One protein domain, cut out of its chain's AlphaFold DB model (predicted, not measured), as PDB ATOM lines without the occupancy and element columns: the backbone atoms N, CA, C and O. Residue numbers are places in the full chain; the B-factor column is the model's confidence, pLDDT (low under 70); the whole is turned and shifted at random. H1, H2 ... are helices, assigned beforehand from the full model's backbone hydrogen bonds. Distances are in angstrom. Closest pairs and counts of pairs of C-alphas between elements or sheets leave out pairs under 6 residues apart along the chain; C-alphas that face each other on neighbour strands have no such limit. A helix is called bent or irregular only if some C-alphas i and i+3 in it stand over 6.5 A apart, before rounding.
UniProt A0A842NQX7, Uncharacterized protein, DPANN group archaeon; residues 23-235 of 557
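AT A GLANCE: This is residues 23 to 235 of the 557 residues of an uncharacterized protein of DPANN group archaeon (UniProt A0A842NQX7). A body of helices is built round the short helix H6 in its middle, with H2, H3, H9 and H11 packed round it; H8 folds back on H9 as a helical hairpin, H1 runs along the outside of H2 and H3 with few contacts, and H10 lies at the far side of the body from H1. From this body the long helix H3 runs out into an arm, where residues 101 to 113 and 115 to 121 stick out, before residues 116 to 129 lead back to H6. The printed part has 213 residues with eleven named helices, H1 to H11 in order along the chain, and no named strand; the class is all helix. The whole is compact, with a radius of gyration of the C-alphas of 18.5 A, and spans 59 by 40 by 40 A.

IN THESE COORDINATES: H1, residues 23 to 42, begins with C-alpha 23 at (27.097, -6.451, -5.599) and is 25.9 A long from first to last C-alpha. H2, residues 50 to 67, measures 26.0 A. H3, residues 80 to 101, is the longest helix by residues, at 31.8 A, and ends with C-alpha 101 at (22.604, 31.644, -25.512). H4, residues 103 to 106, measures 4.2 A, and H5, residues 112 to 115, measures 5.6 A. H6, residues 130 to 138, is 12.3 A long, and H7, residues 141 to 144, is 5.5 A long. H8, residues 154 to 167, measures 20.2 A, and H9, residues 173 to 190, measures 25.5 A. H10, residues 203 to 209, measures 9.8 A. H11, residues 217 to 235, measures 28.9 A and ends with C-alpha 235 at (11.346, 9.655, -22.230). H9 is only just irregular, with C-alphas 178 and 181 6.9 A apart, and has a kink of 32 degrees near residue 181; H11 is irregular, with C-alphas 218 and 221 7.1 A apart, and has a kink of 31 degrees near residue 224.

HOW THE PARTS SIT: H6 is the hub, touching four helices. H2 touches it at a shallow tilt of 7 degrees, the same way, with the closest C-alphas, those of Ile 56 and Ile 134, 5.8 A apart. H3 touches H6 with residues 82 to 90 alone, opposite ways at a shallow tilt of 26 degrees; the closest C-alphas are those of Pro 82 and Leu 137, 4.7 A apart. H11 touches H6 with residues 225 to 233 alone, at a steep tilt of 57 degrees, the closest C-alphas being Ala 136 and Ile 229 at 5.4 A. H9 touches H6 with residues 183 to 187 alone, at a steep tilt of 42 degrees, closest at the C-alphas of Gly 135 and Ile 186, 6.3 A. H3 and H11 touch about perpendicular, at 74 degrees, with the C-alphas of Val 85 and Gly 232 closest at 5.2 A. H8 and H9 form a helical hairpin at a shallow tilt of 18 degrees, closest at the C-alphas of Pro 154 and Glu 184, 5.1 A. H7 touches H2, closest at the C-alphas of Met 63 and Val 141, 6.6 A. H1 is close to but not clearly touching H2, with the C-alphas of Tyr 42 and Val 53 closest at 7.5 A. H10 is close to but not clearly touching H9, closest at the C-alphas of Lys 189 and Asp 209, 7.0 A. H3 and H4 meet only through their link, and H5 touches no helix. Every O i to N i+4 pair is within hydrogen-bond range in H1, H2, H3, H6, H8 and H10, against 10 of 14 in H9 and 10 of 15 in H11; H4, H5 and H7 are too short for such a pair.

THE WHOLE: The two C-alphas farthest apart are those of Gln 108 and Asp 149, 60.9 A. Without the stretches that stand free, the body of 193 residues spans 51 by 43 by 36 A. The printed part has no cut; the links H2 to H3, H5 to H6 and H9 to H10 are long. The mean pLDDT of the printed part is 73.9, and it is under 70 at residues 23 to 46, 72 to 76, 96 to 126, 145 to 150 and 194 to 205.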
ATOM      1  N   TYR A  23      27.573  -7.772  -6.014       39.50
ATOM      2  CA  TYR A  23      27.097  -6.451  -5.599       39.50
ATOM      3  C   TYR A  23      28.197  -5.399  -5.728       39.50
ATOM      4  O   TYR A  23      27.964  -4.320  -6.258       39.50
ATOM      5  N   PHE A  24      29.422  -5.742  -5.324       39.03
ATOM      6  CA  PHE A  24      30.570  -4.841  -5.408       39.03
ATOM      7  C   PHE A  24      30.933  -4.477  -6.861       39.03
ATOM      8  O   PHE A  24      31.227  -3.320  -7.144       39.03
ATOM      9  N   TYR A  25      30.855  -5.423  -7.807       36.97
ATOM     10  CA  TYR A  25      31.120  -5.149  -9.230       36.97
ATOM     11  C   TYR A  25      29.980  -4.397  -9.934       36.97
ATOM     12  O   TYR A  25      30.245  -3.515 -10.751       36.97
ATOM     13  N   ALA A  26      28.721  -4.711  -9.612       40.84
ATOM     14  CA  ALA A  26      27.560  -3.974 -10.110       40.84
ATOM     15  C   ALA A  26      27.529  -2.538  -9.567       40.84
ATOM     16  O   ALA A  26      27.245  -1.602 -10.317       40.84
ATOM     17  N   GLN A  27      27.890  -2.360  -8.290       46.50
ATOM     18  CA  GLN A  27      28.159  -1.048  -7.728       46.50
ATOM     19  C   GLN A  27      29.333  -0.392  -8.440       46.50
ATOM     20  O   GLN A  27      29.145   0.713  -8.889       46.50
ATOM     21  N   GLN A  28      30.478  -1.035  -8.678       44.81
ATOM     22  CA  GLN A  28      31.585  -0.385  -9.396       44.81
ATOM     23  C   GLN A  28      31.230   0.088 -10.812       44.81
ATOM     24  O   GLN A  28      31.623   1.188 -11.177       44.81
ATOM     25  N   GLU A  29      30.501  -0.690 -11.621       48.16
ATOM     26  CA  GLU A  29      30.109  -0.247 -12.970       48.16
ATOM     27  C   GLU A  29      29.072   0.883 -12.921       48.16
ATOM     28  O   GLU A  29      29.167   1.843 -13.692       48.16
ATOM     29  N   ASN A  30      28.106   0.792 -12.001       49.12
ATOM     30  CA  ASN A  30      27.143   1.861 -11.783       49.12
ATOM     31  C   ASN A  30      27.840   3.092 -11.230       49.12
ATOM     32  O   ASN A  30      27.692   4.115 -11.862       49.12
ATOM     33  N   THR A  31      28.666   2.980 -10.189       46.25
ATOM     34  CA  THR A  31      29.556   4.004  -9.623       46.25
ATOM     35  C   THR A  31      30.482   4.601 -10.676       46.25
ATOM     36  O   THR A  31      30.680   5.796 -10.654       46.25
ATOM     37  N   LEU A  32      30.971   3.864 -11.678       49.59
ATOM     38  CA  LEU A  32      31.732   4.444 -12.800       49.59
ATOM     39  C   LEU A  32      30.847   5.218 -13.785       49.59
ATOM     40  O   LEU A  32      31.280   6.224 -14.341       49.59
ATOM     41  N   LYS A  33      29.616   4.760 -14.042       53.91
ATOM     42  CA  LYS A  33      28.603   5.521 -14.798       53.91
ATOM     43  C   LYS A  33      28.074   6.712 -13.991       53.91
ATOM     44  O   LYS A  33      27.708   7.709 -14.593       53.91
ATOM     45  N   LEU A  34      28.110   6.609 -12.665       51.94
ATOM     46  CA  LEU A  34      27.715   7.567 -11.639       51.94
ATOM     47  C   LEU A  34      28.739   8.675 -11.513       51.94
ATOM     48  O   LEU A  34      28.403   9.833 -11.620       51.94
ATOM     49  N   GLU A  35      30.002   8.310 -11.338       49.53
ATOM     50  CA  GLU A  35      31.150   9.189 -11.339       49.53
ATOM     51  C   GLU A  35      31.295   9.789 -12.713       49.53
ATOM     52  O   GLU A  35      31.684  10.931 -12.796       49.53
ATOM     53  N   LYS A  36      30.965   9.089 -13.803       58.91
ATOM     54  CA  LYS A  36      30.844   9.747 -15.103       58.91
ATOM     55  C   LYS A  36      29.658  10.689 -15.159       58.91
ATOM     56  O   LYS A  36      29.846  11.749 -15.704       58.91
ATOM     57  N   PHE A  37      28.488  10.356 -14.626       61.94
ATOM     58  CA  PHE A  37      27.328  11.250 -14.606       61.94
ATOM     59  C   PHE A  37      27.634  12.507 -13.786       61.94
ATOM     60  O   PHE A  37      27.640  13.603 -14.331       61.94
ATOM     61  N   VAL A  38      28.016  12.333 -12.522       55.12
ATOM     62  CA  VAL A  38      28.505  13.383 -11.638       55.12
ATOM     63  C   VAL A  38      29.669  14.096 -12.315       55.12
ATOM     64  O   VAL A  38      29.487  15.237 -12.650       55.12
ATOM     65  N   ASN A  39      30.794  13.482 -12.684       58.41
ATOM     66  CA  ASN A  39      31.919  14.214 -13.300       58.41
ATOM     67  C   ASN A  39      31.626  14.839 -14.674       58.41
ATOM     68  O   ASN A  39      32.271  15.828 -15.014       58.41
ATOM     69  N   GLU A  40      30.747  14.269 -15.496       62.62
ATOM     70  CA  GLU A  40      30.385  14.808 -16.812       62.62
ATOM     71  C   GLU A  40      29.493  16.032 -16.675       62.62
ATOM     72  O   GLU A  40      29.639  16.940 -17.490       62.62
ATOM     73  N   TYR A  41      28.631  16.066 -15.659       53.47
ATOM     74  CA  TYR A  41      27.796  17.220 -15.365       53.47
ATOM     75  C   TYR A  41      28.496  18.154 -14.372       53.47
ATOM     76  O   TYR A  41      28.834  19.239 -14.791       53.47
ATOM     77  N   TYR A  42      28.901  17.724 -13.177       51.00
ATOM     78  CA  TYR A  42      29.708  18.463 -12.183       51.00
ATOM     79  C   TYR A  42      30.918  19.207 -12.761       51.00
ATOM     80  O   TYR A  42      31.016  20.417 -12.609       51.00
ATOM     81  N   ASN A  43      31.837  18.537 -13.479       49.06
ATOM     82  CA  ASN A  43      33.027  19.238 -13.994       49.06
ATOM     83  C   ASN A  43      32.729  20.108 -15.226       49.06
ATOM     84  O   ASN A  43      33.625  20.802 -15.709       49.06
ATOM     85  N   LYS A  44      31.512  20.039 -15.782       47.09
ATOM     86  CA  LYS A  44      31.063  20.895 -16.890       47.09
ATOM     87  C   LYS A  44      30.005  21.917 -16.472       47.09
ATOM     88  O   LYS A  44      29.713  22.803 -17.268       47.09
ATOM     89  N   SER A  45      29.404  21.784 -15.293       48.53
ATOM     90  CA  SER A  45      28.215  22.524 -14.905       48.53
ATOM     91  C   SER A  45      28.598  23.710 -14.048       48.53
ATOM     92  O   SER A  45      28.979  23.553 -12.896       48.53
ATOM     93  N   GLU A  46      28.345  24.899 -14.575       61.91
ATOM     94  CA  GLU A  46      28.100  26.099 -13.772       61.91
ATOM     95  C   GLU A  46      26.724  26.032 -13.058       61.91
ATOM     96  O   GLU A  46      26.241  27.045 -12.570       61.91
ATOM     97  N   TYR A  47      26.056  24.865 -13.044       70.88
ATOM     98  CA  TYR A  47      24.655  24.708 -12.631       70.88
ATOM     99  C   TYR A  47      24.455  24.328 -11.163       70.88
ATOM    100  O   TYR A  47      23.363  24.556 -10.663       70.88
ATOM    101  N   PHE A  48      25.453  23.723 -10.507       81.56
ATOM    102  CA  PHE A  48      25.329  23.272  -9.119       81.56
ATOM    103  C   PHE A  48      26.541  23.688  -8.291       81.56
ATOM    104  O   PHE A  48      27.674  23.578  -8.769       81.56
ATOM    105  N   ASP A  49      26.303  24.130  -7.060       85.00
ATOM    106  CA  ASP A  49      27.359  24.395  -6.082       85.00
ATOM    107  C   ASP A  49      27.879  23.102  -5.412       85.00
ATOM    108  O   ASP A  49      27.319  22.009  -5.566       85.00
ATOM    109  N   ASP A  50      29.001  23.209  -4.692       83.31
ATOM    110  CA  ASP A  50      29.656  22.061  -4.048       83.31
ATOM    111  C   ASP A  50      28.728  21.353  -3.042       83.31
ATOM    112  O   ASP A  50      28.771  20.125  -2.921       83.31
ATOM    113  N   ASP A  51      27.871  22.097  -2.334       88.50
ATOM    114  CA  ASP A  51      26.955  21.535  -1.342       88.50
ATOM    115  C   ASP A  51      25.778  20.821  -2.015       88.50
ATOM    116  O   ASP A  51      25.450  19.695  -1.637       88.50
ATOM    117  N   GLU A  52      25.200  21.386  -3.072       88.44
ATOM    118  CA  GLU A  52      24.170  20.730  -3.888       88.44
ATOM    119  C   GLU A  52      24.666  19.393  -4.443       88.44
ATOM    120  O   GLU A  52      23.942  18.393  -4.445       88.44
ATOM    121  N   VAL A  53      25.931  19.334  -4.851       82.94
ATOM    122  CA  VAL A  53      26.548  18.110  -5.372       82.94
ATOM    123  C   VAL A  53      26.724  17.063  -4.278       82.94
ATOM    124  O   VAL A  53      26.510  15.872  -4.543       82.94
ATOM    125  N   LYS A  54      27.048  17.466  -3.043       83.38
ATOM    126  CA  LYS A  54      27.053  16.547  -1.891       83.38
ATOM    127  C   LYS A  54      25.663  15.958  -1.665       83.38
ATOM    128  O   LYS A  54      25.551  14.741  -1.517       83.38
ATOM    129  N   VAL A  55      24.611  16.782  -1.700       89.31
ATOM    130  CA  VAL A  55      23.224  16.318  -1.519       89.31
ATOM    131  C   VAL A  55      22.807  15.370  -2.651       89.31
ATOM    132  O   VAL A  55      22.304  14.279  -2.378       89.31
ATOM    133  N   ILE A  56      23.080  15.713  -3.915       85.94
ATOM    134  CA  ILE A  56      22.815  14.831  -5.066       85.94
ATOM    135  C   ILE A  56      23.540  13.493  -4.892       85.94
ATOM    136  O   ILE A  56      22.947  12.431  -5.087       85.94
ATOM    137  N   THR A  57      24.814  13.530  -4.499       82.06
ATOM    138  CA  THR A  57      25.634  12.328  -4.300       82.06
ATOM    139  C   THR A  57      25.080  11.449  -3.182       82.06
ATOM    140  O   THR A  57      25.022  10.228  -3.342       82.06
ATOM    141  N   HIS A  58      24.628  12.046  -2.077       86.81
ATOM    142  CA  HIS A  58      23.986  11.321  -0.980       86.81
ATOM    143  C   HIS A  58      22.726  10.596  -1.447       86.81
ATOM    144  O   HIS A  58      22.607   9.382  -1.289       86.81
ATOM    145  N   PHE A  59      21.812  11.299  -2.112       89.00
ATOM    146  CA  PHE A  59      20.544  10.700  -2.537       89.00
ATOM    147  C   PHE A  59      20.678   9.679  -3.657       89.00
ATOM    148  O   PHE A  59      19.867   8.762  -3.794       89.00
ATOM    149  N   LEU A  60      21.751   9.782  -4.419       82.75
ATOM    150  CA  LEU A  60      22.140   8.770  -5.372       82.75
ATOM    151  C   LEU A  60      22.595   7.478  -4.682       82.75
ATOM    152  O   LEU A  60      22.190   6.387  -5.086       82.75
ATOM    153  N   GLN A  61      23.387   7.588  -3.612       79.88
ATOM    154  CA  GLN A  61      23.758   6.447  -2.771       79.88
ATOM    155  C   GLN A  61      22.540   5.860  -2.058       79.88
ATOM    156  O   GLN A  61      22.383   4.638  -2.032       79.88
ATOM    157  N   TYR A  62      21.657   6.716  -1.544       85.56
ATOM    158  CA  TYR A  62      20.401   6.309  -0.927       85.56
ATOM    159  C   TYR A  62      19.545   5.488  -1.900       85.56
ATOM    160  O   TYR A  62      19.176   4.358  -1.587       85.56
ATOM    161  N   MET A  63      19.318   5.987  -3.120       87.50
ATOM    162  CA  MET A  63      18.598   5.269  -4.181       87.50
ATOM    163  C   MET A  63      19.229   3.902  -4.481       87.50
ATOM    164  O   MET A  63      18.525   2.890  -4.558       87.50
ATOM    165  N   LEU A  64      20.559   3.842  -4.605       80.00
ATOM    166  CA  LEU A  64      21.280   2.592  -4.860       80.00
ATOM    167  C   LEU A  64      21.112   1.585  -3.718       80.00
ATOM    168  O   LEU A  64      20.925   0.397  -3.976       80.00
ATOM    169  N   LEU A  65      21.169   2.054  -2.472       81.81
ATOM    170  CA  LEU A  65      20.977   1.225  -1.286       81.81
ATOM    171  C   LEU A  65      19.544   0.691  -1.205       81.81
ATOM    172  O   LEU A  65      19.346  -0.481  -0.893       81.81
ATOM    173  N   LYS A  66      18.558   1.532  -1.527       84.94
ATOM    174  CA  LYS A  66      17.137   1.185  -1.484       84.94
ATOM    175  C   LYS A  66      16.741   0.186  -2.570       84.94
ATOM    176  O   LYS A  66      16.080  -0.800  -2.263       84.94
ATOM    177  N   HIS A  67      17.196   0.364  -3.809       79.44
ATOM    178  CA  HIS A  67      16.912  -0.612  -4.867       79.44
ATOM    179  C   HIS A  67      17.793  -1.871  -4.801       79.44
ATOM    180  O   HIS A  67      17.414  -2.901  -5.357       79.44
ATOM    181  N   GLY A  68      18.959  -1.826  -4.150       75.06
ATOM    182  CA  GLY A  68      19.824  -2.991  -3.949       75.06
ATOM    183  C   GLY A  68      20.151  -3.754  -5.244       75.06
ATOM    184  O   GLY A  68      20.566  -3.173  -6.248       75.06
ATOM    185  N   GLU A  69      19.966  -5.081  -5.230       70.69
ATOM    186  CA  GLU A  69      20.152  -5.956  -6.404       70.69
ATOM    187  C   GLU A  69      18.879  -6.105  -7.265       70.69
ATOM    188  O   GLU A  69      18.853  -6.939  -8.181       70.69
ATOM    189  N   ASN A  70      17.827  -5.317  -7.001       73.94
ATOM    190  CA  ASN A  70      16.557  -5.443  -7.710       73.94
ATOM    191  C   ASN A  70      16.752  -5.204  -9.209       73.94
ATOM    192  O   ASN A  70      17.485  -4.314  -9.657       73.94
ATOM    193  N   LYS A  71      16.080  -6.029 -10.013       73.00
ATOM    194  CA  LYS A  71      16.142  -5.973 -11.474       73.00
ATOM    195  C   LYS A  71      14.771  -5.662 -12.035       73.00
ATOM    196  O   LYS A  71      13.777  -6.252 -11.623       73.00
ATOM    197  N   ARG A  72      14.735  -4.797 -13.047       68.38
ATOM    198  CA  ARG A  72      13.541  -4.593 -13.870       68.38
ATOM    199  C   ARG A  72      13.220  -5.881 -14.633       68.38
ATOM    200  O   ARG A  72      14.080  -6.743 -14.833       68.38
ATOM    201  N   LYS A  73      12.009  -5.960 -15.193       64.31
ATOM    202  CA  LYS A  73      11.584  -7.054 -16.096       64.31
ATOM    203  C   LYS A  73      12.532  -7.267 -17.287       64.31
ATOM    204  O   LYS A  73      12.599  -8.358 -17.841       64.31
ATOM    205  N   THR A  74      13.281  -6.235 -17.668       61.19
ATOM    206  CA  THR A  74      14.288  -6.262 -18.741       61.19
ATOM    207  C   THR A  74      15.585  -6.980 -18.349       61.19
ATOM    208  O   THR A  74      16.421  -7.252 -19.208       61.19
ATOM    209  N   GLY A  75      15.777  -7.282 -17.061       62.59
ATOM    210  CA  GLY A  75      17.013  -7.824 -16.498       62.59
ATOM    211  C   GLY A  75      18.063  -6.766 -16.138       62.59
ATOM    212  O   GLY A  75      19.070  -7.117 -15.518       62.59
ATOM    213  N   ARG A  76      17.835  -5.488 -16.482       69.81
ATOM    214  CA  ARG A  76      18.651  -4.346 -16.033       69.81
ATOM    215  C   ARG A  76      18.420  -4.096 -14.541       69.81
ATOM    216  O   ARG A  76      17.313  -4.308 -14.052       69.81
ATOM    217  N   LEU A  77      19.446  -3.623 -13.836       72.75
ATOM    218  CA  LEU A  77      19.300  -3.138 -12.461       72.75
ATOM    219  C   LEU A  77      18.286  -1.998 -12.395       72.75
ATOM    220  O   LEU A  77      18.271  -1.135 -13.278       72.75
ATOM    221  N   TYR A  78      17.468  -2.007 -11.347       79.00
ATOM    222  CA  TYR A  78      16.401  -1.032 -11.158       79.00
ATOM    223  C   TYR A  78      16.957   0.393 -11.089       79.00
ATOM    224  O   TYR A  78      16.500   1.268 -11.816       79.00
ATOM    225  N   SER A  79      18.052   0.575 -10.349       77.50
ATOM    226  CA  SER A  79      18.773   1.845 -10.200       77.50
ATOM    227  C   SER A  79      19.252   2.482 -11.507       77.50
ATOM    228  O   SER A  79      19.445   3.695 -11.578       77.50
ATOM    229  N   GLY A  80      19.416   1.683 -12.566       80.00
ATOM    230  CA  GLY A  80      19.802   2.202 -13.870       80.00
ATOM    231  C   GLY A  80      18.739   3.114 -14.485       80.00
ATOM    232  O   GLY A  80      19.107   4.021 -15.224       80.00
ATOM    233  N   HIS A  81      17.458   2.893 -14.185       86.00
ATOM    234  CA  HIS A  81      16.372   3.686 -14.754       86.00
ATOM    235  C   HIS A  81      16.276   5.094 -14.142       86.00
ATOM    236  O   HIS A  81      16.385   6.049 -14.909       86.00
ATOM    237  N   PRO A  82      16.214   5.279 -12.805       89.50
ATOM    238  CA  PRO A  82      16.263   6.612 -12.197       89.50
ATOM    239  C   PRO A  82      17.483   7.445 -12.600       89.50
ATOM    240  O   PRO A  82      17.373   8.654 -12.796       89.50
ATOM    241  N   THR A  83      18.639   6.807 -12.817       84.94
ATOM    242  CA  THR A  83      19.829   7.510 -13.331       84.94
ATOM    243  C   THR A  83      19.621   8.037 -14.757       84.94
ATOM    244  O   THR A  83      20.015   9.162 -15.061       84.94
ATOM    245  N   ASP A  84      18.979   7.262 -15.637       84.56
ATOM    246  CA  ASP A  84      18.660   7.719 -16.995       84.56
ATOM    247  C   ASP A  84      17.638   8.861 -16.980       84.56
ATOM    248  O   ASP A  84      17.762   9.795 -17.773       84.56
ATOM    249  N   VAL A  85      16.657   8.816 -16.071       89.56
ATOM    250  CA  VAL A  85      15.678   9.899 -15.887       89.56
ATOM    251  C   VAL A  85      16.378  11.189 -15.476       89.56
ATOM    252  O   VAL A  85      16.198  12.211 -16.140       89.56
ATOM    253  N   ALA A  86      17.235  11.138 -14.451       87.25
ATOM    254  CA  ALA A  86      18.012  12.293 -14.005       87.25
ATOM    255  C   ALA A  86      18.866  12.870 -15.143       87.25
ATOM    256  O   ALA A  86      18.869  14.077 -15.384       87.25
ATOM    257  N   LYS A  87      19.517  12.000 -15.924       84.00
ATOM    258  CA  LYS A  87      20.276  12.405 -17.110       84.00
ATOM    259  C   LYS A  87      19.417  13.108 -18.155       84.00
ATOM    260  O   LYS A  87      19.825  14.145 -18.670       84.00
ATOM    261  N   ILE A  88      18.243  12.574 -18.472       84.38
ATOM    262  CA  ILE A  88      17.337  13.188 -19.447       84.38
ATOM    263  C   ILE A  88      16.892  14.574 -18.979       84.38
ATOM    264  O   ILE A  88      16.884  15.498 -19.789       84.38
ATOM    265  N   VAL A  89      16.562  14.739 -17.696       84.56
ATOM    266  CA  VAL A  89      16.168  16.039 -17.130       84.56
ATOM    267  C   VAL A  89      17.283  17.074 -17.315       84.56
ATOM    268  O   VAL A  89      17.025  18.159 -17.840       84.56
ATOM    269  N   VAL A  90      18.529  16.714 -16.993       82.50
ATOM    270  CA  VAL A  90      19.690  17.600 -17.182       82.50
ATOM    271  C   VAL A  90      19.942  17.895 -18.667       82.50
ATOM    272  O   VAL A  90      20.117  19.050 -19.048       82.50
ATOM    273  N   GLU A  91      19.906  16.888 -19.546       79.56
ATOM    274  CA  GLU A  91      20.113  17.081 -20.991       79.56
ATOM    275  C   GLU A  91      19.039  17.962 -21.644       79.56
ATOM    276  O   GLU A  91      19.331  18.685 -22.603       79.56
ATOM    277  N   LEU A  92      17.788  17.868 -21.187       75.69
ATOM    278  CA  LEU A  92      16.704  18.722 -21.668       75.69
ATOM    279  C   LEU A  92      16.954  20.178 -21.283       75.69
ATOM    280  O   LEU A  92      16.816  21.053 -22.140       75.69
ATOM    281  N   TYR A  93      17.411  20.417 -20.053       75.38
ATOM    282  CA  TYR A  93      17.812  21.748 -19.616       75.38
ATOM    283  C   TYR A  93      19.011  22.283 -20.405       75.38
ATOM    284  O   TYR A  93      18.957  23.398 -20.912       75.38
ATOM    285  N   GLU A  94      20.070  21.493 -20.613       73.56
ATOM    286  CA  GLU A  94      21.230  21.941 -21.400       73.56
ATOM    287  C   GLU A  94      20.856  22.315 -22.840       73.56
ATOM    288  O   GLU A  94      21.393  23.274 -23.406       73.56
ATOM    289  N   LYS A  95      19.954  21.544 -23.460       70.25
ATOM    290  CA  LYS A  95      19.445  21.848 -24.802       70.25
ATOM    291  C   LYS A  95      18.715  23.183 -24.812       70.25
ATOM    292  O   LYS A  95      18.950  23.957 -25.736       70.25
ATOM    293  N   GLU A  96      17.893  23.452 -23.799       64.88
ATOM    294  CA  GLU A  96      17.220  24.738 -23.612       64.88
ATOM    295  C   GLU A  96      18.226  25.872 -23.401       64.88
ATOM    296  O   GLU A  96      18.229  26.816 -24.196       64.88
ATOM    297  N   PHE A  97      19.141  25.734 -22.435       60.69
ATOM    298  CA  PHE A  97      20.109  26.763 -22.056       60.69
ATOM    299  C   PHE A  97      21.010  27.176 -23.232       60.69
ATOM    300  O   PHE A  97      21.166  28.364 -23.530       60.69
ATOM    301  N   ARG A  98      21.513  26.201 -24.004       57.44
ATOM    302  CA  ARG A  98      22.306  26.466 -25.219       57.44
ATOM    303  C   ARG A  98      21.483  27.100 -26.339       57.44
ATOM    304  O   ARG A  98      22.015  27.900 -27.112       57.44
ATOM    305  N   THR A  99      20.190  26.785 -26.447       53.16
ATOM    306  CA  THR A  99      19.304  27.537 -27.349       53.16
ATOM    307  C   THR A  99      19.043  28.960 -26.858       53.16
ATOM    308  O   THR A  99      18.886  29.838 -27.704       53.16
ATOM    309  N   THR A 100      19.074  29.240 -25.554       48.66
ATOM    310  CA  THR A 100      18.955  30.604 -25.003       48.66
ATOM    311  C   THR A 100      20.195  31.470 -25.155       48.66
ATOM    312  O   THR A 100      20.049  32.655 -25.456       48.66
ATOM    313  N   ASP A 101      21.399  30.905 -25.102       47.00
ATOM    314  CA  ASP A 101      22.604  31.644 -25.512       47.00
ATOM    315  C   ASP A 101      22.525  32.045 -26.992       47.00
ATOM    316  O   ASP A 101      22.887  33.163 -27.369       47.00
ATOM    317  N   SER A 102      21.905  31.202 -27.827       42.38
ATOM    318  CA  SER A 102      21.507  31.563 -29.196       42.38
ATOM    319  C   SER A 102      20.247  32.449 -29.271       42.38
ATOM    320  O   SER A 102      19.960  33.035 -30.316       42.38
ATOM    321  N   MET A 103      19.491  32.617 -28.177       37.81
ATOM    322  CA  MET A 103      18.359  33.549 -28.106       37.81
ATOM    323  C   MET A 103      18.786  35.003 -27.953       37.81
ATOM    324  O   MET A 103      18.011  35.887 -28.313       37.81
ATOM    325  N   SER A 104      20.032  35.284 -27.569       44.53
ATOM    326  CA  SER A 104      20.629  36.600 -27.835       44.53
ATOM    327  C   SER A 104      20.613  36.928 -29.347       44.53
ATOM    328  O   SER A 104      20.410  38.077 -29.737       44.53
ATOM    329  N   SER A 105      20.690  35.900 -30.204       40.22
ATOM    330  CA  SER A 105      20.549  35.972 -31.665       40.22
ATOM    331  C   SER A 105      19.090  35.815 -32.148       40.22
ATOM    332  O   SER A 105      18.709  36.437 -33.140       40.22
ATOM    333  N   LEU A 106      18.223  35.065 -31.448       38.16
ATOM    334  CA  LEU A 106      16.775  35.001 -31.752       38.16
ATOM    335  C   LEU A 106      15.987  36.236 -31.292       38.16
ATOM    336  O   LEU A 106      14.938  36.522 -31.859       38.16
ATOM    337  N   ARG A 107      16.511  37.051 -30.368       39.66
ATOM    338  CA  ARG A 107      16.009  38.420 -30.144       39.66
ATOM    339  C   ARG A 107      16.138  39.287 -31.408       39.66
ATOM    340  O   ARG A 107      15.358  40.220 -31.573       39.66
ATOM    341  N   GLN A 108      17.075  38.973 -32.314       36.97
ATOM    342  CA  GLN A 108      17.215  39.632 -33.623       36.97
ATOM    343  C   GLN A 108      16.423  38.934 -34.737       36.97
ATOM    344  O   GLN A 108      15.916  39.597 -35.643       36.97
ATOM    345  N   LEU A 109      16.259  37.610 -34.672       35.75
ATOM    346  CA  LEU A 109      15.327  36.882 -35.533       35.75
ATOM    347  C   LEU A 109      13.927  36.945 -34.930       35.75
ATOM    348  O   LEU A 109      13.485  36.018 -34.263       35.75
ATOM    349  N   SER A 110      13.227  38.041 -35.219       36.59
ATOM    350  CA  SER A 110      11.789  38.214 -35.019       36.59
ATOM    351  C   SER A 110      10.992  36.974 -35.454       36.59
ATOM    352  O   SER A 110      10.522  36.882 -36.593       36.59
ATOM    353  N   LEU A 111      10.826  36.016 -34.545       41.12
ATOM    354  CA  LEU A 111       9.895  34.913 -34.684       41.12
ATOM    355  C   LEU A 111       8.486  35.519 -34.631       41.12
ATOM    356  O   LEU A 111       8.169  36.237 -33.681       41.12
ATOM    357  N   PRO A 112       7.605  35.238 -35.602       40.59
ATOM    358  CA  PRO A 112       6.224  35.715 -35.567       40.59
ATOM    359  C   PRO A 112       5.440  35.301 -34.302       40.59
ATOM    360  O   PRO A 112       4.422  35.928 -34.019       40.59
ATOM    361  N   LEU A 113       5.929  34.311 -33.530       38.62
ATOM    362  CA  LEU A 113       5.463  33.933 -32.180       38.62
ATOM    363  C   LEU A 113       5.377  35.124 -31.214       38.62
ATOM    364  O   LEU A 113       4.405  35.285 -30.482       38.62
ATOM    365  N   VAL A 114       6.403  35.972 -31.232       40.84
ATOM    366  CA  VAL A 114       6.623  37.058 -30.266       40.84
ATOM    367  C   VAL A 114       5.668  38.235 -30.479       40.84
ATOM    368  O   VAL A 114       5.525  39.104 -29.629       40.84
ATOM    369  N   ARG A 115       4.981  38.289 -31.624       37.62
ATOM    370  CA  ARG A 115       4.053  39.388 -31.917       37.62
ATOM    371  C   ARG A 115       2.671  39.215 -31.286       37.62
ATOM    372  O   ARG A 115       1.889  40.158 -31.353       37.62
ATOM    373  N   LYS A 116       2.345  38.038 -30.735       39.47
ATOM    374  CA  LYS A 116       1.026  37.758 -30.134       39.47
ATOM    375  C   LYS A 116       1.069  37.357 -28.664       39.47
ATOM    376  O   LYS A 116       0.120  37.666 -27.957       39.47
ATOM    377  N   ILE A 117       2.127  36.682 -28.230       42.06
ATOM    378  CA  ILE A 117       2.427  36.494 -26.811       42.06
ATOM    379  C   ILE A 117       3.285  37.698 -26.440       42.06
ATOM    380  O   ILE A 117       4.320  37.898 -27.084       42.06
ATOM    381  N   HIS A 118       2.856  38.537 -25.495       44.78
ATOM    382  CA  HIS A 118       3.760  39.571 -25.003       44.78
ATOM    383  C   HIS A 118       4.987  38.835 -24.461       44.78
ATOM    384  O   HIS A 118       4.844  37.887 -23.702       44.78
ATOM    385  N   LEU A 119       6.198  39.197 -24.897       44.16
ATOM    386  CA  LEU A 119       7.433  38.552 -24.412       44.16
ATOM    387  C   LEU A 119       7.554  38.588 -22.883       44.16
ATOM    388  O   LEU A 119       8.264  37.775 -22.309       44.16
ATOM    389  N   GLU A 120       6.850  39.531 -22.262       45.69
ATOM    390  CA  GLU A 120       6.681  39.700 -20.823       45.69
ATOM    391  C   GLU A 120       5.876  38.553 -20.170       45.69
ATOM    392  O   GLU A 120       6.043  38.311 -18.981       45.69
ATOM    393  N   ASP A 121       5.076  37.806 -20.944       43.44
ATOM    394  CA  ASP A 121       4.245  36.673 -20.502       43.44
ATOM    395  C   ASP A 121       4.923  35.301 -20.711       43.44
ATOM    396  O   ASP A 121       4.345  34.263 -20.385       43.44
ATOM    397  N   VAL A 122       6.120  35.262 -21.314       48.94
ATOM    398  CA  VAL A 122       6.878  34.017 -21.515       48.94
ATOM    399  C   VAL A 122       7.759  33.780 -20.300       48.94
ATOM    400  O   VAL A 122       8.800  34.420 -20.140       48.94
ATOM    401  N   VAL A 123       7.367  32.814 -19.473       54.72
ATOM    402  CA  VAL A 123       8.200  32.343 -18.369       54.72
ATOM    403  C   VAL A 123       9.225  31.369 -18.954       54.72
ATOM    404  O   VAL A 123       8.875  30.311 -19.494       54.72
ATOM    405  N   MET A 124      10.502  31.767 -18.923       52.78
ATOM    406  CA  MET A 124      11.601  30.818 -19.114       52.78
ATOM    407  C   MET A 124      11.457  29.757 -18.029       52.78
ATOM    408  O   MET A 124      11.177  30.125 -16.890       52.78
ATOM    409  N   GLY A 125      11.548  28.475 -18.393       55.84
ATOM    410  CA  GLY A 125      11.306  27.409 -17.421       55.84
ATOM    411  C   GLY A 125      12.181  27.592 -16.185       55.84
ATOM    412  O   GLY A 125      13.280  28.135 -16.297       55.84
ATOM    413  N   ASP A 126      11.678  27.158 -15.026       64.06
ATOM    414  CA  ASP A 126      12.438  27.181 -13.772       64.06
ATOM    415  C   ASP A 126      13.869  26.675 -14.018       64.06
ATOM    416  O   ASP A 126      14.043  25.653 -14.699       64.06
ATOM    417  N   GLU A 127      14.865  27.359 -13.448       71.81
ATOM    418  CA  GLU A 127      16.269  26.935 -13.472       71.81
ATOM    419  C   GLU A 127      16.396  25.461 -13.055       71.81
ATOM    420  O   GLU A 127      15.591  24.942 -12.271       71.81
ATOM    421  N   LEU A 128      17.387  24.765 -13.619       80.31
ATOM    422  CA  LEU A 128      17.705  23.404 -13.201       80.31
ATOM    423  C   LEU A 128      18.113  23.432 -11.731       80.31
ATOM    424  O   LEU A 128      19.125  24.026 -11.380       80.31
ATOM    425  N   SER A 129      17.329  22.773 -10.888       87.56
ATOM    426  CA  SER A 129      17.571  22.687  -9.452       87.56
ATOM    427  C   SER A 129      18.123  21.315  -9.085       87.56
ATOM    428  O   SER A 129      17.773  20.303  -9.699       87.56
ATOM    429  N   TYR A 130      18.934  21.242  -8.028       89.31
ATOM    430  CA  TYR A 130      19.368  19.966  -7.457       89.31
ATOM    431  C   TYR A 130      18.171  19.067  -7.065       89.31
ATOM    432  O   TYR A 130      18.264  17.842  -7.163       89.31
ATOM    433  N   LEU A 131      17.009  19.654  -6.732       92.69
ATOM    434  CA  LEU A 131      15.758  18.926  -6.489       92.69
ATOM    435  C   LEU A 131      15.194  18.238  -7.736       92.69
ATOM    436  O   LEU A 131      14.575  17.183  -7.605       92.69
ATOM    437  N   ASP A 132      15.407  18.787  -8.938       90.50
ATOM    438  CA  ASP A 132      15.007  18.121 -10.185       90.50
ATOM    439  C   ASP A 132      15.783  16.806 -10.351       90.50
ATOM    440  O   ASP A 132      15.228  15.778 -10.742       90.50
ATOM    441  N   VAL A 133      17.074  16.830 -10.003       89.69
ATOM    442  CA  VAL A 133      17.968  15.670 -10.079       89.69
ATOM    443  C   VAL A 133      17.633  14.660  -8.988       89.69
ATOM    444  O   VAL A 133      17.433  13.487  -9.289       89.69
ATOM    445  N   ILE A 134      17.526  15.091  -7.731       93.44
ATOM    446  CA  ILE A 134      17.211  14.193  -6.612       93.44
ATOM    447  C   ILE A 134      15.818  13.592  -6.777       93.44
ATOM    448  O   ILE A 134      15.661  12.381  -6.646       93.44
ATOM    449  N   GLY A 135      14.817  14.395  -7.139       94.12
ATOM    450  CA  GLY A 135      13.475  13.895  -7.418       94.12
ATOM    451  C   GLY A 135      13.474  12.850  -8.538       94.12
ATOM    452  O   GLY A 135      12.841  11.806  -8.401       94.12
ATOM    453  N   ALA A 136      14.256  13.057  -9.603       92.31
ATOM    454  CA  ALA A 136      14.441  12.059 -10.657       92.31
ATOM    455  C   ALA A 136      15.138  10.778 -10.174       92.31
ATOM    456  O   ALA A 136      14.785   9.687 -10.619       92.31
ATOM    457  N   LEU A 137      16.095  10.874  -9.253       90.12
ATOM    458  CA  LEU A 137      16.736   9.701  -8.659       90.12
ATOM    459  C   LEU A 137      15.784   8.925  -7.742       90.12
ATOM    460  O   LEU A 137      15.863   7.702  -7.682       90.12
ATOM    461  N   LEU A 138      14.872   9.609  -7.056       92.44
ATOM    462  CA  LEU A 138      14.001   9.003  -6.048       92.44
ATOM    463  C   LEU A 138      12.609   8.618  -6.550       92.44
ATOM    464  O   LEU A 138      11.880   7.967  -5.804       92.44
ATOM    465  N   HIS A 139      12.240   8.982  -7.781       91.06
ATOM    466  CA  HIS A 139      10.861   8.860  -8.271       91.06
ATOM    467  C   HIS A 139      10.261   7.446  -8.158       91.06
ATOM    468  O   HIS A 139       9.065   7.322  -7.923       91.06
ATOM    469  N   ASP A 140      11.086   6.401  -8.272       89.38
ATOM    470  CA  ASP A 140      10.664   4.998  -8.160       89.38
ATOM    471  C   ASP A 140      10.968   4.377  -6.782       89.38
ATOM    472  O   ASP A 140      10.573   3.243  -6.516       89.38
ATOM    473  N   VAL A 141      11.672   5.077  -5.881       87.81
ATOM    474  CA  VAL A 141      12.092   4.506  -4.587       87.81
ATOM    475  C   VAL A 141      10.876   4.172  -3.727       87.81
ATOM    476  O   VAL A 141      10.788   3.056  -3.221       87.81
ATOM    477  N   VAL A 142       9.919   5.096  -3.611       85.25
ATOM    478  CA  VAL A 142       8.673   4.891  -2.847       85.25
ATOM    479  C   VAL A 142       7.855   3.728  -3.422       85.25
ATOM    480  O   VAL A 142       7.331   2.904  -2.682       85.25
ATOM    481  N   GLU A 143       7.768   3.629  -4.751       78.94
ATOM    482  CA  GLU A 143       6.927   2.632  -5.425       78.94
ATOM    483  C   GLU A 143       7.520   1.213  -5.359       78.94
ATOM    484  O   GLU A 143       6.791   0.238  -5.197       78.94
ATOM    485  N   GLU A 144       8.842   1.080  -5.485       74.56
ATOM    486  CA  GLU A 144       9.502  -0.207  -5.779       74.56
ATOM    487  C   GLU A 144      10.299  -0.771  -4.603       74.56
ATOM    488  O   GLU A 144      10.863  -1.863  -4.690       74.56
ATOM    489  N   THR A 145      10.357  -0.034  -3.494       68.88
ATOM    490  CA  THR A 145      10.872  -0.536  -2.210       68.88
ATOM    491  C   THR A 145       9.770  -0.757  -1.185       68.88
ATOM    492  O   THR A 145      10.034  -0.902   0.006       68.88
ATOM    493  N   HIS A 146       8.535  -0.840  -1.679       59.94
ATOM    494  CA  HIS A 146       7.352  -1.247  -0.941       59.94
ATOM    495  C   HIS A 146       7.419  -2.760  -0.641       59.94
ATOM    496  O   HIS A 146       6.682  -3.563  -1.208       59.94
ATOM    497  N   ASP A 147       8.367  -3.167   0.205       59.72
ATOM    498  CA  ASP A 147       8.345  -4.492   0.828       59.72
ATOM    499  C   ASP A 147       7.162  -4.524   1.809       59.72
ATOM    500  O   ASP A 147       6.915  -3.527   2.496       59.72
ATOM    501  N   GLU A 148       6.413  -5.632   1.868       55.81
ATOM    502  CA  GLU A 148       5.167  -5.724   2.660       55.81
ATOM    503  C   GLU A 148       5.396  -5.390   4.147       55.81
ATOM    504  O   GLU A 148       4.484  -4.921   4.828       55.81
ATOM    505  N   ASP A 149       6.630  -5.569   4.626       57.38
ATOM    506  CA  ASP A 149       7.007  -5.387   6.025       57.38
ATOM    507  C   ASP A 149       7.586  -3.997   6.361       57.38
ATOM    508  O   ASP A 149       7.621  -3.636   7.541       57.38
ATOM    509  N   ASN A 150       8.072  -3.211   5.385       66.75
ATOM    510  CA  ASN A 150       8.673  -1.894   5.660       66.75
ATOM    511  C   ASN A 150       8.761  -0.985   4.414       66.75
ATOM    512  O   ASN A 150       9.852  -0.810   3.856       66.75
ATOM    513  N   PRO A 151       7.638  -0.406   3.962       75.25
ATOM    514  CA  PRO A 151       7.633   0.450   2.788       75.25
ATOM    515  C   PRO A 151       8.326   1.787   3.037       75.25
ATOM    516  O   PRO A 151       8.186   2.377   4.105       75.25
ATOM    517  N   VAL A 152       9.047   2.282   2.029       83.50
ATOM    518  CA  VAL A 152       9.574   3.651   2.049       83.50
ATOM    519  C   VAL A 152       8.459   4.607   1.660       83.50
ATOM    520  O   VAL A 152       7.963   4.552   0.538       83.50
ATOM    521  N   MET A 153       8.110   5.516   2.560       87.50
ATOM    522  CA  MET A 153       7.114   6.559   2.331       87.50
ATOM    523  C   MET A 153       7.779   7.887   1.930       87.50
ATOM    524  O   MET A 153       8.948   8.118   2.248       87.50
ATOM    525  N   PRO A 154       7.055   8.827   1.290       90.38
ATOM    526  CA  PRO A 154       7.577  10.173   1.021       90.38
ATOM    527  C   PRO A 154       8.105  10.892   2.274       90.38
ATOM    528  O   PRO A 154       9.121  11.585   2.215       90.38
ATOM    529  N   ALA A 155       7.476  10.658   3.429       90.69
ATOM    530  CA  ALA A 155       7.937  11.174   4.716       90.69
ATOM    531  C   ALA A 155       9.321  10.627   5.127       90.69
ATOM    532  O   ALA A 155      10.099  11.342   5.758       90.69
ATOM    533  N   ASP A 156       9.670   9.395   4.738       91.19
ATOM    534  CA  ASP A 156      10.996   8.823   5.004       91.19
ATOM    535  C   ASP A 156      12.076   9.477   4.139       91.19
ATOM    536  O   ASP A 156      13.200   9.663   4.601       91.19
ATOM    537  N   ILE A 157      11.739   9.869   2.905       92.88
ATOM    538  CA  ILE A 157      12.645  10.627   2.029       92.88
ATOM    539  C   ILE A 157      12.947  11.996   2.638       92.88
ATOM    540  O   ILE A 157      14.106  12.407   2.685       92.88
ATOM    541  N   LYS A 158      11.921  12.685   3.143       95.56
ATOM    542  CA  LYS A 158      12.098  13.953   3.854       95.56
ATOM    543  C   LYS A 158      12.981  13.800   5.082       95.56
ATOM    544  O   LYS A 158      13.909  14.577   5.268       95.56
ATOM    545  N   LYS A 159      12.709  12.785   5.903       95.44
ATOM    546  CA  LYS A 159      13.486  12.527   7.112       95.44
ATOM    547  C   LYS A 159      14.952  12.233   6.787       95.44
ATOM    548  O   LYS A 159      15.833  12.812   7.413       95.44
ATOM    549  N   GLU A 160      15.212  11.385   5.794       95.81
ATOM    550  CA  GLU A 160      16.570  11.118   5.304       95.81
ATOM    551  C   GLU A 160      17.265  12.412   4.855       95.81
ATOM    552  O   GLU A 160      18.442  12.623   5.145       95.81
ATOM    553  N   PHE A 161      16.532  13.292   4.167       96.19
ATOM    554  CA  PHE A 161      17.046  14.574   3.697       96.19
ATOM    555  C   PHE A 161      17.449  15.466   4.868       96.19
ATOM    556  O   PHE A 161      18.600  15.888   4.953       96.19
ATOM    557  N   GLU A 162      16.534  15.696   5.807       97.06
ATOM    558  CA  GLU A 162      16.780  16.511   6.998       97.06
ATOM    559  C   GLU A 162      17.957  15.962   7.819       97.06
ATOM    560  O   GLU A 162      18.863  16.714   8.186       97.06
ATOM    561  N   GLU A 163      17.998  14.648   8.059       96.38
ATOM    562  CA  GLU A 163      19.077  14.001   8.811       96.38
ATOM    563  C   GLU A 163      20.436  14.140   8.113       96.38
ATOM    564  O   GLU A 163      21.440  14.405   8.783       96.38
ATOM    565  N   PHE A 164      20.495  14.017   6.784       95.69
ATOM    566  CA  PHE A 164      21.731  14.236   6.032       95.69
ATOM    567  C   PHE A 164      22.207  15.691   6.120       95.69
ATOM    568  O   PHE A 164      23.373  15.939   6.443       95.69
ATOM    569  N   ILE A 165      21.324  16.667   5.889       96.50
ATOM    570  CA  ILE A 165      21.679  18.095   5.954       96.50
ATOM    571  C   ILE A 165      22.175  18.472   7.359       96.50
ATOM    572  O   ILE A 165      23.208  19.129   7.506       96.50
ATOM    573  N   ILE A 166      21.501  18.004   8.413       95.81
ATOM    574  CA  ILE A 166      21.890  18.282   9.803       95.81
ATOM    575  C   ILE A 166      23.284  17.722  10.114       95.81
ATOM    576  O   ILE A 166      24.094  18.417  10.736       95.81
ATOM    577  N   ASN A 167      23.586  16.502   9.661       94.44
ATOM    578  CA  ASN A 167      24.814  15.783  10.019       94.44
ATOM    579  C   ASN A 167      25.995  16.005   9.056       94.44
ATOM    580  O   ASN A 167      27.104  15.553   9.343       94.44
ATOM    581  N   SER A 168      25.781  16.689   7.933       92.38
ATOM    582  CA  SER A 168      26.816  16.982   6.938       92.38
ATOM    583  C   SER A 168      27.582  18.280   7.234       92.38
ATOM    584  O   SER A 168      27.259  19.044   8.154       92.38
ATOM    585  N   ASP A 169      28.627  18.512   6.441       91.44
ATOM    586  CA  ASP A 169      29.472  19.706   6.441       91.44
ATOM    587  C   ASP A 169      28.982  20.796   5.465       91.44
ATOM    588  O   ASP A 169      29.780  21.609   5.010       91.44
ATOM    589  N   ILE A 170      27.687  20.795   5.131       92.31
ATOM    590  CA  ILE A 170      27.038  21.818   4.296       92.31
ATOM    591  C   ILE A 170      27.051  23.171   5.013       92.31
ATOM    592  O   ILE A 170      26.731  23.241   6.208       92.31
ATOM    593  N   GLU A 171      27.417  24.231   4.289       90.44
ATOM    594  CA  GLU A 171      27.550  25.583   4.839       90.44
ATOM    595  C   GLU A 171      26.178  26.229   5.086       90.44
ATOM    596  O   GLU A 171      25.918  26.725   6.183       90.44
ATOM    597  N   ASP A 172      25.277  26.172   4.100       90.94
ATOM    598  CA  ASP A 172      23.944  26.792   4.158       90.94
ATOM    599  C   ASP A 172      22.836  25.764   4.441       90.94
ATOM    600  O   ASP A 172      22.039  25.403   3.575       90.94
ATOM    601  N   LYS A 173      22.800  25.242   5.673       94.75
ATOM    602  CA  LYS A 173      21.827  24.205   6.070       94.75
ATOM    603  C   LYS A 173      20.378  24.681   6.002       94.75
ATOM    604  O   LYS A 173      19.510  23.893   5.634       94.75
ATOM    605  N   ASP A 174      20.123  25.943   6.342       94.12
ATOM    606  CA  ASP A 174      18.767  26.498   6.400       94.12
ATOM    607  C   ASP A 174      18.123  26.500   5.007       94.12
ATOM    608  O   ASP A 174      16.989  26.034   4.869       94.12
ATOM    609  N   ARG A 175      18.874  26.890   3.962       92.75
ATOM    610  CA  ARG A 175      18.421  26.825   2.561       92.75
ATOM    611  C   ARG A 175      17.922  25.435   2.172       92.75
ATOM    612  O   ARG A 175      16.851  25.311   1.588       92.75
ATOM    613  N   PHE A 176      18.685  24.388   2.485       93.38
ATOM    614  CA  PHE A 176      18.292  23.021   2.133       93.38
ATOM    615  C   PHE A 176      17.108  22.536   2.973       93.38
ATOM    616  O   PHE A 176      16.197  21.913   2.437       93.38
ATOM    617  N   LEU A 177      17.073  22.829   4.276       94.25
ATOM    618  CA  LEU A 177      15.969  22.397   5.140       94.25
ATOM    619  C   LEU A 177      14.611  22.981   4.709       94.25
ATOM    620  O   LEU A 177      13.594  22.303   4.858       94.25
ATOM    621  N   GLU A 178      14.577  24.176   4.110       92.56
ATOM    622  CA  GLU A 178      13.355  24.738   3.509       92.56
ATOM    623  C   GLU A 178      12.812  23.906   2.331       92.56
ATOM    624  O   GLU A 178      11.608  23.915   2.058       92.56
ATOM    625  N   ASP A 179      13.676  23.155   1.650       93.94
ATOM    626  CA  ASP A 179      13.318  22.317   0.508       93.94
ATOM    627  C   ASP A 179      12.863  20.904   0.896       93.94
ATOM    628  O   ASP A 179      12.321  20.182   0.054       93.94
ATOM    629  N   ALA A 180      12.996  20.516   2.166       94.88
ATOM    630  CA  ALA A 180      12.623  19.187   2.649       94.88
ATOM    631  C   ALA A 180      11.129  18.873   2.413       94.88
ATOM    632  O   ALA A 180      10.778  17.782   1.958       94.88
ATOM    633  N   GLU A 181      10.238  19.847   2.647       92.50
ATOM    634  CA  GLU A 181       8.801  19.713   2.340       92.50
ATOM    635  C   GLU A 181       8.541  19.648   0.824       92.50
ATOM    636  O   GLU A 181       7.637  18.950   0.363       92.50
ATOM    637  N   GLY A 182       9.356  20.345   0.029       92.69
ATOM    638  CA  GLY A 182       9.301  20.282  -1.428       92.69
ATOM    639  C   GLY A 182       9.668  18.907  -1.969       92.69
ATOM    640  O   GLY A 182       8.990  18.392  -2.857       92.69
ATOM    641  N   LEU A 183      10.706  18.287  -1.409       94.25
ATOM    642  CA  LEU A 183      11.127  16.945  -1.795       94.25
ATOM    643  C   LEU A 183      10.091  15.883  -1.399       94.25
ATOM    644  O   LEU A 183       9.796  15.001  -2.204       94.25
ATOM    645  N   GLU A 184       9.495  16.004  -0.209       94.06
ATOM    646  CA  GLU A 184       8.361  15.173   0.223       94.06
ATOM    647  C   GLU A 184       7.208  15.252  -0.783       94.06
ATOM    648  O   GLU A 184       6.693  14.229  -1.233       94.06
ATOM    649  N   PHE A 185       6.842  16.471  -1.187       93.06
ATOM    650  CA  PHE A 185       5.794  16.708  -2.174       93.06
ATOM    651  C   PHE A 185       6.132  16.106  -3.540       93.06
ATOM    652  O   PHE A 185       5.281  15.472  -4.158       93.06
ATOM    653  N   ILE A 186       7.369  16.275  -4.015       93.50
ATOM    654  CA  ILE A 186       7.811  15.692  -5.286       93.50
ATOM    655  C   ILE A 186       7.707  14.162  -5.234       93.50
ATOM    656  O   ILE A 186       7.186  13.561  -6.173       93.50
ATOM    657  N   ALA A 187       8.152  13.534  -4.145       91.50
ATOM    658  CA  ALA A 187       8.073  12.087  -3.973       91.50
ATOM    659  C   ALA A 187       6.620  11.581  -3.906       91.50
ATOM    660  O   ALA A 187       6.287  10.605  -4.578       91.50
ATOM    661  N   ASP A 188       5.744  12.265  -3.163       89.81
ATOM    662  CA  ASP A 188       4.311  11.941  -3.081       89.81
ATOM    663  C   ASP A 188       3.621  12.030  -4.451       89.81
ATOM    664  O   ASP A 188       2.912  11.116  -4.868       89.81
ATOM    665  N   LYS A 189       3.882  13.093  -5.218       89.81
ATOM    666  CA  LYS A 189       3.256  13.282  -6.537       89.81
ATOM    667  C   LYS A 189       3.810  12.376  -7.632       89.81
ATOM    668  O   LYS A 189       3.197  12.263  -8.694       89.81
ATOM    669  N   LEU A 190       4.962  11.748  -7.408       90.19
ATOM    670  CA  LEU A 190       5.567  10.814  -8.356       90.19
ATOM    671  C   LEU A 190       5.259   9.346  -8.039       90.19
ATOM    672  O   LEU A 190       5.374   8.524  -8.951       90.19
ATOM    673  N   THR A 191       4.798   9.023  -6.824       85.31
ATOM    674  CA  THR A 191       4.366   7.664  -6.481       85.31
ATOM    675  C   THR A 191       2.963   7.356  -7.002       85.31
ATOM    676  O   THR A 191       2.047   8.178  -6.953       85.31
ATOM    677  N   LYS A 192       2.775   6.129  -7.498       74.88
ATOM    678  CA  LYS A 192       1.459   5.627  -7.917       74.88
ATOM    679  C   LYS A 192       0.613   5.113  -6.757       74.88
ATOM    680  O   LYS A 192      -0.510   4.694  -7.004       74.88
ATOM    681  N   TYR A 193       1.123   5.110  -5.531       72.25
ATOM    682  CA  TYR A 193       0.369   4.678  -4.359       72.25
ATOM    683  C   TYR A 193      -0.157   5.883  -3.592       72.25
ATOM    684  O   TYR A 193       0.498   6.919  -3.461       72.25
ATOM    685  N   ASP A 194      -1.388   5.782  -3.121       69.69
ATOM    686  CA  ASP A 194      -1.914   6.699  -2.125       69.69
ATOM    687  C   ASP A 194      -1.179   6.441  -0.804       69.69
ATOM    688  O   ASP A 194      -1.126   5.317  -0.315       69.69
ATOM    689  N   VAL A 195      -0.530   7.477  -0.274       67.56
ATOM    690  CA  VAL A 195       0.371   7.351   0.884       67.56
ATOM    691  C   VAL A 195      -0.414   7.084   2.171       67.56
ATOM    692  O   VAL A 195       0.106   6.446   3.083       67.56
ATOM    693  N   ASP A 196      -1.670   7.532   2.239       68.31
ATOM    694  CA  ASP A 196      -2.519   7.382   3.422       68.31
ATOM    695  C   ASP A 196      -3.144   5.984   3.494       68.31
ATOM    696  O   ASP A 196      -3.321   5.419   4.577       68.31
ATOM    697  N   THR A 197      -3.493   5.417   2.341       68.94
ATOM    698  CA  THR A 197      -4.201   4.132   2.233       68.94
ATOM    699  C   THR A 197      -3.299   2.974   1.812       68.94
ATOM    700  O   THR A 197      -3.655   1.818   2.036       68.94
ATOM    701  N   GLY A 198      -2.140   3.257   1.214       66.06
ATOM    702  CA  GLY A 198      -1.268   2.266   0.580       66.06
ATOM    703  C   GLY A 198      -1.870   1.642  -0.684       66.06
ATOM    704  O   GLY A 198      -1.311   0.687  -1.224       66.06
ATOM    705  N   GLU A 199      -3.019   2.136  -1.158       67.94
ATOM    706  CA  GLU A 199      -3.701   1.584  -2.326       67.94
ATOM    707  C   GLU A 199      -3.127   2.166  -3.630       67.94
ATOM    708  O   GLU A 199      -2.754   3.342  -3.688       67.94
ATOM    709  N   PRO A 200      -3.025   1.363  -4.706       66.75
ATOM    710  CA  PRO A 200      -2.594   1.866  -6.002       66.75
ATOM    711  C   PRO A 200      -3.636   2.842  -6.562       66.75
ATOM    712  O   PRO A 200      -4.813   2.506  -6.691       66.75
ATOM    713  N   ARG A 201      -3.184   4.035  -6.947       66.94
ATOM    714  CA  ARG A 201      -3.984   5.043  -7.645       66.94
ATOM    715  C   ARG A 201      -4.200   4.611  -9.090       66.94
ATOM    716  O   ARG A 201      -3.288   4.096  -9.749       66.94
ATOM    717  N   ASP A 202      -5.389   4.886  -9.618       68.94
ATOM    718  CA  ASP A 202      -5.605   4.803 -11.059       68.94
ATOM    719  C   ASP A 202      -4.631   5.758 -11.772       68.94
ATOM    720  O   ASP A 202      -4.351   6.858 -11.293       68.94
ATOM    721  N   TYR A 203      -4.089   5.363 -12.929       65.75
ATOM    722  CA  TYR A 203      -3.111   6.201 -13.629       65.75
ATOM    723  C   TYR A 203      -3.697   7.561 -14.051       65.75
ATOM    724  O   TYR A 203      -2.951   8.533 -14.162       65.75
ATOM    725  N   TYR A 204      -5.009   7.649 -14.291       64.94
ATOM    726  CA  TYR A 204      -5.706   8.913 -14.518       64.94
ATOM    727  C   TYR A 204      -5.640   9.798 -13.273       64.94
ATOM    728  O   TYR A 204      -5.130  10.916 -13.368       64.94
ATOM    729  N   GLU A 205      -6.105   9.280 -12.133       69.38
ATOM    730  CA  GLU A 205      -6.135   9.988 -10.847       69.38
ATOM    731  C   GLU A 205      -4.733  10.441 -10.447       69.38
ATOM    732  O   GLU A 205      -4.531  11.603 -10.118       69.38
ATOM    733  N   PHE A 206      -3.747   9.558 -10.598       74.88
ATOM    734  CA  PHE A 206      -2.336   9.859 -10.394       74.88
ATOM    735  C   PHE A 206      -1.859  11.050 -11.238       74.88
ATOM    736  O   PHE A 206      -1.236  11.968 -10.715       74.88
ATOM    737  N   THR A 207      -2.157  11.068 -12.543       71.00
ATOM    738  CA  THR A 207      -1.730  12.177 -13.413       71.00
ATOM    739  C   THR A 207      -2.467  13.487 -13.136       71.00
ATOM    740  O   THR A 207      -1.855  14.548 -13.220       71.00
ATOM    741  N   ASP A 208      -3.746  13.436 -12.766       73.81
ATOM    742  CA  ASP A 208      -4.508  14.636 -12.409       73.81
ATOM    743  C   ASP A 208      -4.060  15.203 -11.048       73.81
ATOM    744  O   ASP A 208      -3.965  16.423 -10.890       73.81
ATOM    745  N   ASP A 209      -3.684  14.336 -10.105       81.75
ATOM    746  CA  ASP A 209      -3.182  14.723  -8.787       81.75
ATOM    747  C   ASP A 209      -1.807  15.420  -8.848       81.75
ATOM    748  O   ASP A 209      -1.513  16.246  -7.984       81.75
ATOM    749  N   MET A 210      -0.992  15.202  -9.894       84.12
ATOM    750  CA  MET A 210       0.323  15.864 -10.064       84.12
ATOM    751  C   MET A 210       0.259  17.393 -10.043       84.12
ATOM    752  O   MET A 210       1.230  18.051  -9.670       84.12
ATOM    753  N   ILE A 211      -0.865  17.962 -10.481       81.25
ATOM    754  CA  ILE A 211      -1.090  19.411 -10.520       81.25
ATOM    755  C   ILE A 211      -2.099  19.872  -9.459       81.25
ATOM    756  O   ILE A 211      -2.379  21.075  -9.362       81.25
ATOM    757  N   ASP A 212      -2.646  18.939  -8.673       82.94
ATOM    758  CA  ASP A 212      -3.497  19.242  -7.529       82.94
ATOM    759  C   ASP A 212      -2.641  19.546  -6.297       82.94
ATOM    760  O   ASP A 212      -1.704  18.835  -5.935       82.94
ATOM    761  N   LEU A 213      -2.986  20.642  -5.632       79.00
ATOM    762  CA  LEU A 213      -2.295  21.122  -4.446       79.00
ATOM    763  C   LEU A 213      -2.964  20.668  -3.156       79.00
ATOM    764  O   LEU A 213      -2.378  20.875  -2.096       79.00
ATOM    765  N   ASN A 214      -4.184  20.119  -3.193       77.19
ATOM    766  CA  ASN A 214      -4.932  19.715  -1.993       77.19
ATOM    767  C   ASN A 214      -4.961  20.813  -0.902       77.19
ATOM    768  O   ASN A 214      -4.906  20.551   0.295       77.19
ATOM    769  N   GLY A 215      -4.999  22.086  -1.322       74.81
ATOM    770  CA  GLY A 215      -4.961  23.255  -0.435       74.81
ATOM    771  C   GLY A 215      -3.563  23.756  -0.029       74.81
ATOM    772  O   GLY A 215      -3.469  24.874   0.484       74.81
ATOM    773  N   LYS A 216      -2.480  23.025  -0.322       83.06
ATOM    774  CA  LYS A 216      -1.076  23.393  -0.034       83.06
ATOM    775  C   LYS A 216      -0.505  24.368  -1.073       83.06
ATOM    776  O   LYS A 216       0.391  24.047  -1.848       83.06
ATOM    777  N   LYS A 217      -1.052  25.586  -1.127       85.25
ATOM    778  CA  LYS A 217      -0.701  26.586  -2.159       85.25
ATOM    779  C   LYS A 217       0.786  26.952  -2.211       85.25
ATOM    780  O   LYS A 217       1.271  27.279  -3.288       85.25
ATOM    781  N   HIS A 218       1.499  26.908  -1.085       83.81
ATOM    782  CA  HIS A 218       2.932  27.221  -1.027       83.81
ATOM    783  C   HIS A 218       3.799  26.208  -1.788       83.81
ATOM    784  O   HIS A 218       4.901  26.555  -2.203       83.81
ATOM    785  N   LEU A 219       3.281  25.002  -2.046       88.06
ATOM    786  CA  LEU A 219       3.967  23.950  -2.803       88.06
ATOM    787  C   LEU A 219       3.767  24.054  -4.322       88.06
ATOM    788  O   LEU A 219       4.354  23.279  -5.072       88.06
ATOM    789  N   ALA A 220       3.001  25.042  -4.806       84.38
ATOM    790  CA  ALA A 220       2.789  25.271  -6.241       84.38
ATOM    791  C   ALA A 220       4.099  25.396  -7.038       84.38
ATOM    792  O   ALA A 220       4.166  24.929  -8.174       84.38
ATOM    793  N   LYS A 221       5.156  25.936  -6.414       85.94
ATOM    794  CA  LYS A 221       6.503  26.068  -6.996       85.94
ATOM    795  C   LYS A 221       7.196  24.734  -7.329       85.94
ATOM    796  O   LYS A 221       8.199  24.726  -8.038       85.94
ATOM    797  N   TYR A 222       6.685  23.605  -6.832       89.94
ATOM    798  CA  TYR A 222       7.246  22.275  -7.090       89.94
ATOM    799  C   TYR A 222       6.506  21.509  -8.198       89.94
ATOM    800  O   TYR A 222       7.056  20.544  -8.727       89.94
ATOM    801  N   ILE A 223       5.313  21.956  -8.624       87.38
ATOM    802  CA  ILE A 223       4.567  21.332  -9.735       87.38
ATOM    803  C   ILE A 223       5.407  21.251 -11.023       87.38
ATOM    804  O   ILE A 223       5.445  20.171 -11.619       87.38
ATOM    805  N   PRO A 224       6.119  22.315 -11.461       87.12
ATOM    806  CA  PRO A 224       6.965  22.220 -12.648       87.12
ATOM    807  C   PRO A 224       7.967  21.070 -12.540       87.12
ATOM    808  O   PRO A 224       8.102  20.295 -13.481       87.12
ATOM    809  N   LYS A 225       8.599  20.901 -11.371       91.00
ATOM    810  CA  LYS A 225       9.614  19.870 -11.102       91.00
ATOM    811  C   LYS A 225       9.028  18.461 -11.195       91.00
ATOM    812  O   LYS A 225       9.592  17.610 -11.879       91.00
ATOM    813  N   VAL A 226       7.837  18.241 -10.630       90.81
ATOM    814  CA  VAL A 226       7.080  16.982 -10.787       90.81
ATOM    815  C   VAL A 226       6.854  16.660 -12.269       90.81
ATOM    816  O   VAL A 226       7.145  15.549 -12.716       90.81
ATOM    817  N   LEU A 227       6.401  17.638 -13.062       87.62
ATOM    818  CA  LEU A 227       6.152  17.446 -14.495       87.62
ATOM    819  C   LEU A 227       7.446  17.213 -15.290       87.62
ATOM    820  O   LEU A 227       7.460  16.356 -16.179       87.62
ATOM    821  N   LYS A 228       8.541  17.912 -14.948       88.50
ATOM    822  CA  LYS A 228       9.877  17.711 -15.536       88.50
ATOM    823  C   LYS A 228      10.343  16.274 -15.327       88.50
ATOM    824  O   LYS A 228      10.667  15.583 -16.296       88.50
ATOM    825  N   ILE A 229      10.322  15.814 -14.077       92.06
ATOM    826  CA  ILE A 229      10.750  14.467 -13.697       92.06
ATOM    827  C   ILE A 229       9.865  13.427 -14.382       92.06
ATOM    828  O   ILE A 229      10.382  12.495 -14.999       92.06
ATOM    829  N   LYS A 230       8.539  13.612 -14.368       91.56
ATOM    830  CA  LYS A 230       7.631  12.640 -14.982       91.56
ATOM    831  C   LYS A 230       7.769  12.568 -16.497       91.56
ATOM    832  O   LYS A 230       7.719  11.483 -17.078       91.56
ATOM    833  N   GLY A 231       7.946  13.706 -17.160       84.25
ATOM    834  CA  GLY A 231       8.233  13.720 -18.589       84.25
ATOM    835  C   GLY A 231       9.571  13.052 -18.911       84.25
ATOM    836  O   GLY A 231       9.647  12.292 -19.879       84.25
ATOM    837  N   GLY A 232      10.588  13.256 -18.068       86.56
ATOM    838  CA  GLY A 232      11.863  12.540 -18.124       86.56
ATOM    839  C   GLY A 232      11.698  11.022 -17.995       86.56
ATOM    840  O   GLY A 232      12.216  10.289 -18.835       86.56
ATOM    841  N   ASP A 233      10.909  10.554 -17.025       90.69
ATOM    842  CA  ASP A 233      10.543   9.141 -16.825       90.69
ATOM    843  C   ASP A 233       9.877   8.550 -18.080       90.69
ATOM    844  O   ASP A 233      10.280   7.503 -18.601       90.69
ATOM    845  N   ILE A 234       8.928   9.272 -18.682       84.94
ATOM    846  CA  ILE A 234       8.316   8.846 -19.947       84.94
ATOM    847  C   ILE A 234       9.350   8.743 -21.073       84.94
ATOM    848  O   ILE A 234       9.307   7.767 -21.822       84.94
ATOM    849  N   ILE A 235      10.284   9.687 -21.206       82.31
ATOM    850  CA  ILE A 235      11.346   9.655 -22.230       82.31
ATOM    851  C   ILE A 235      12.402   8.577 -21.936       82.31
ATOM    852  O   ILE A 235      12.974   8.016 -22.872       82.31
TER     853      ILE A 235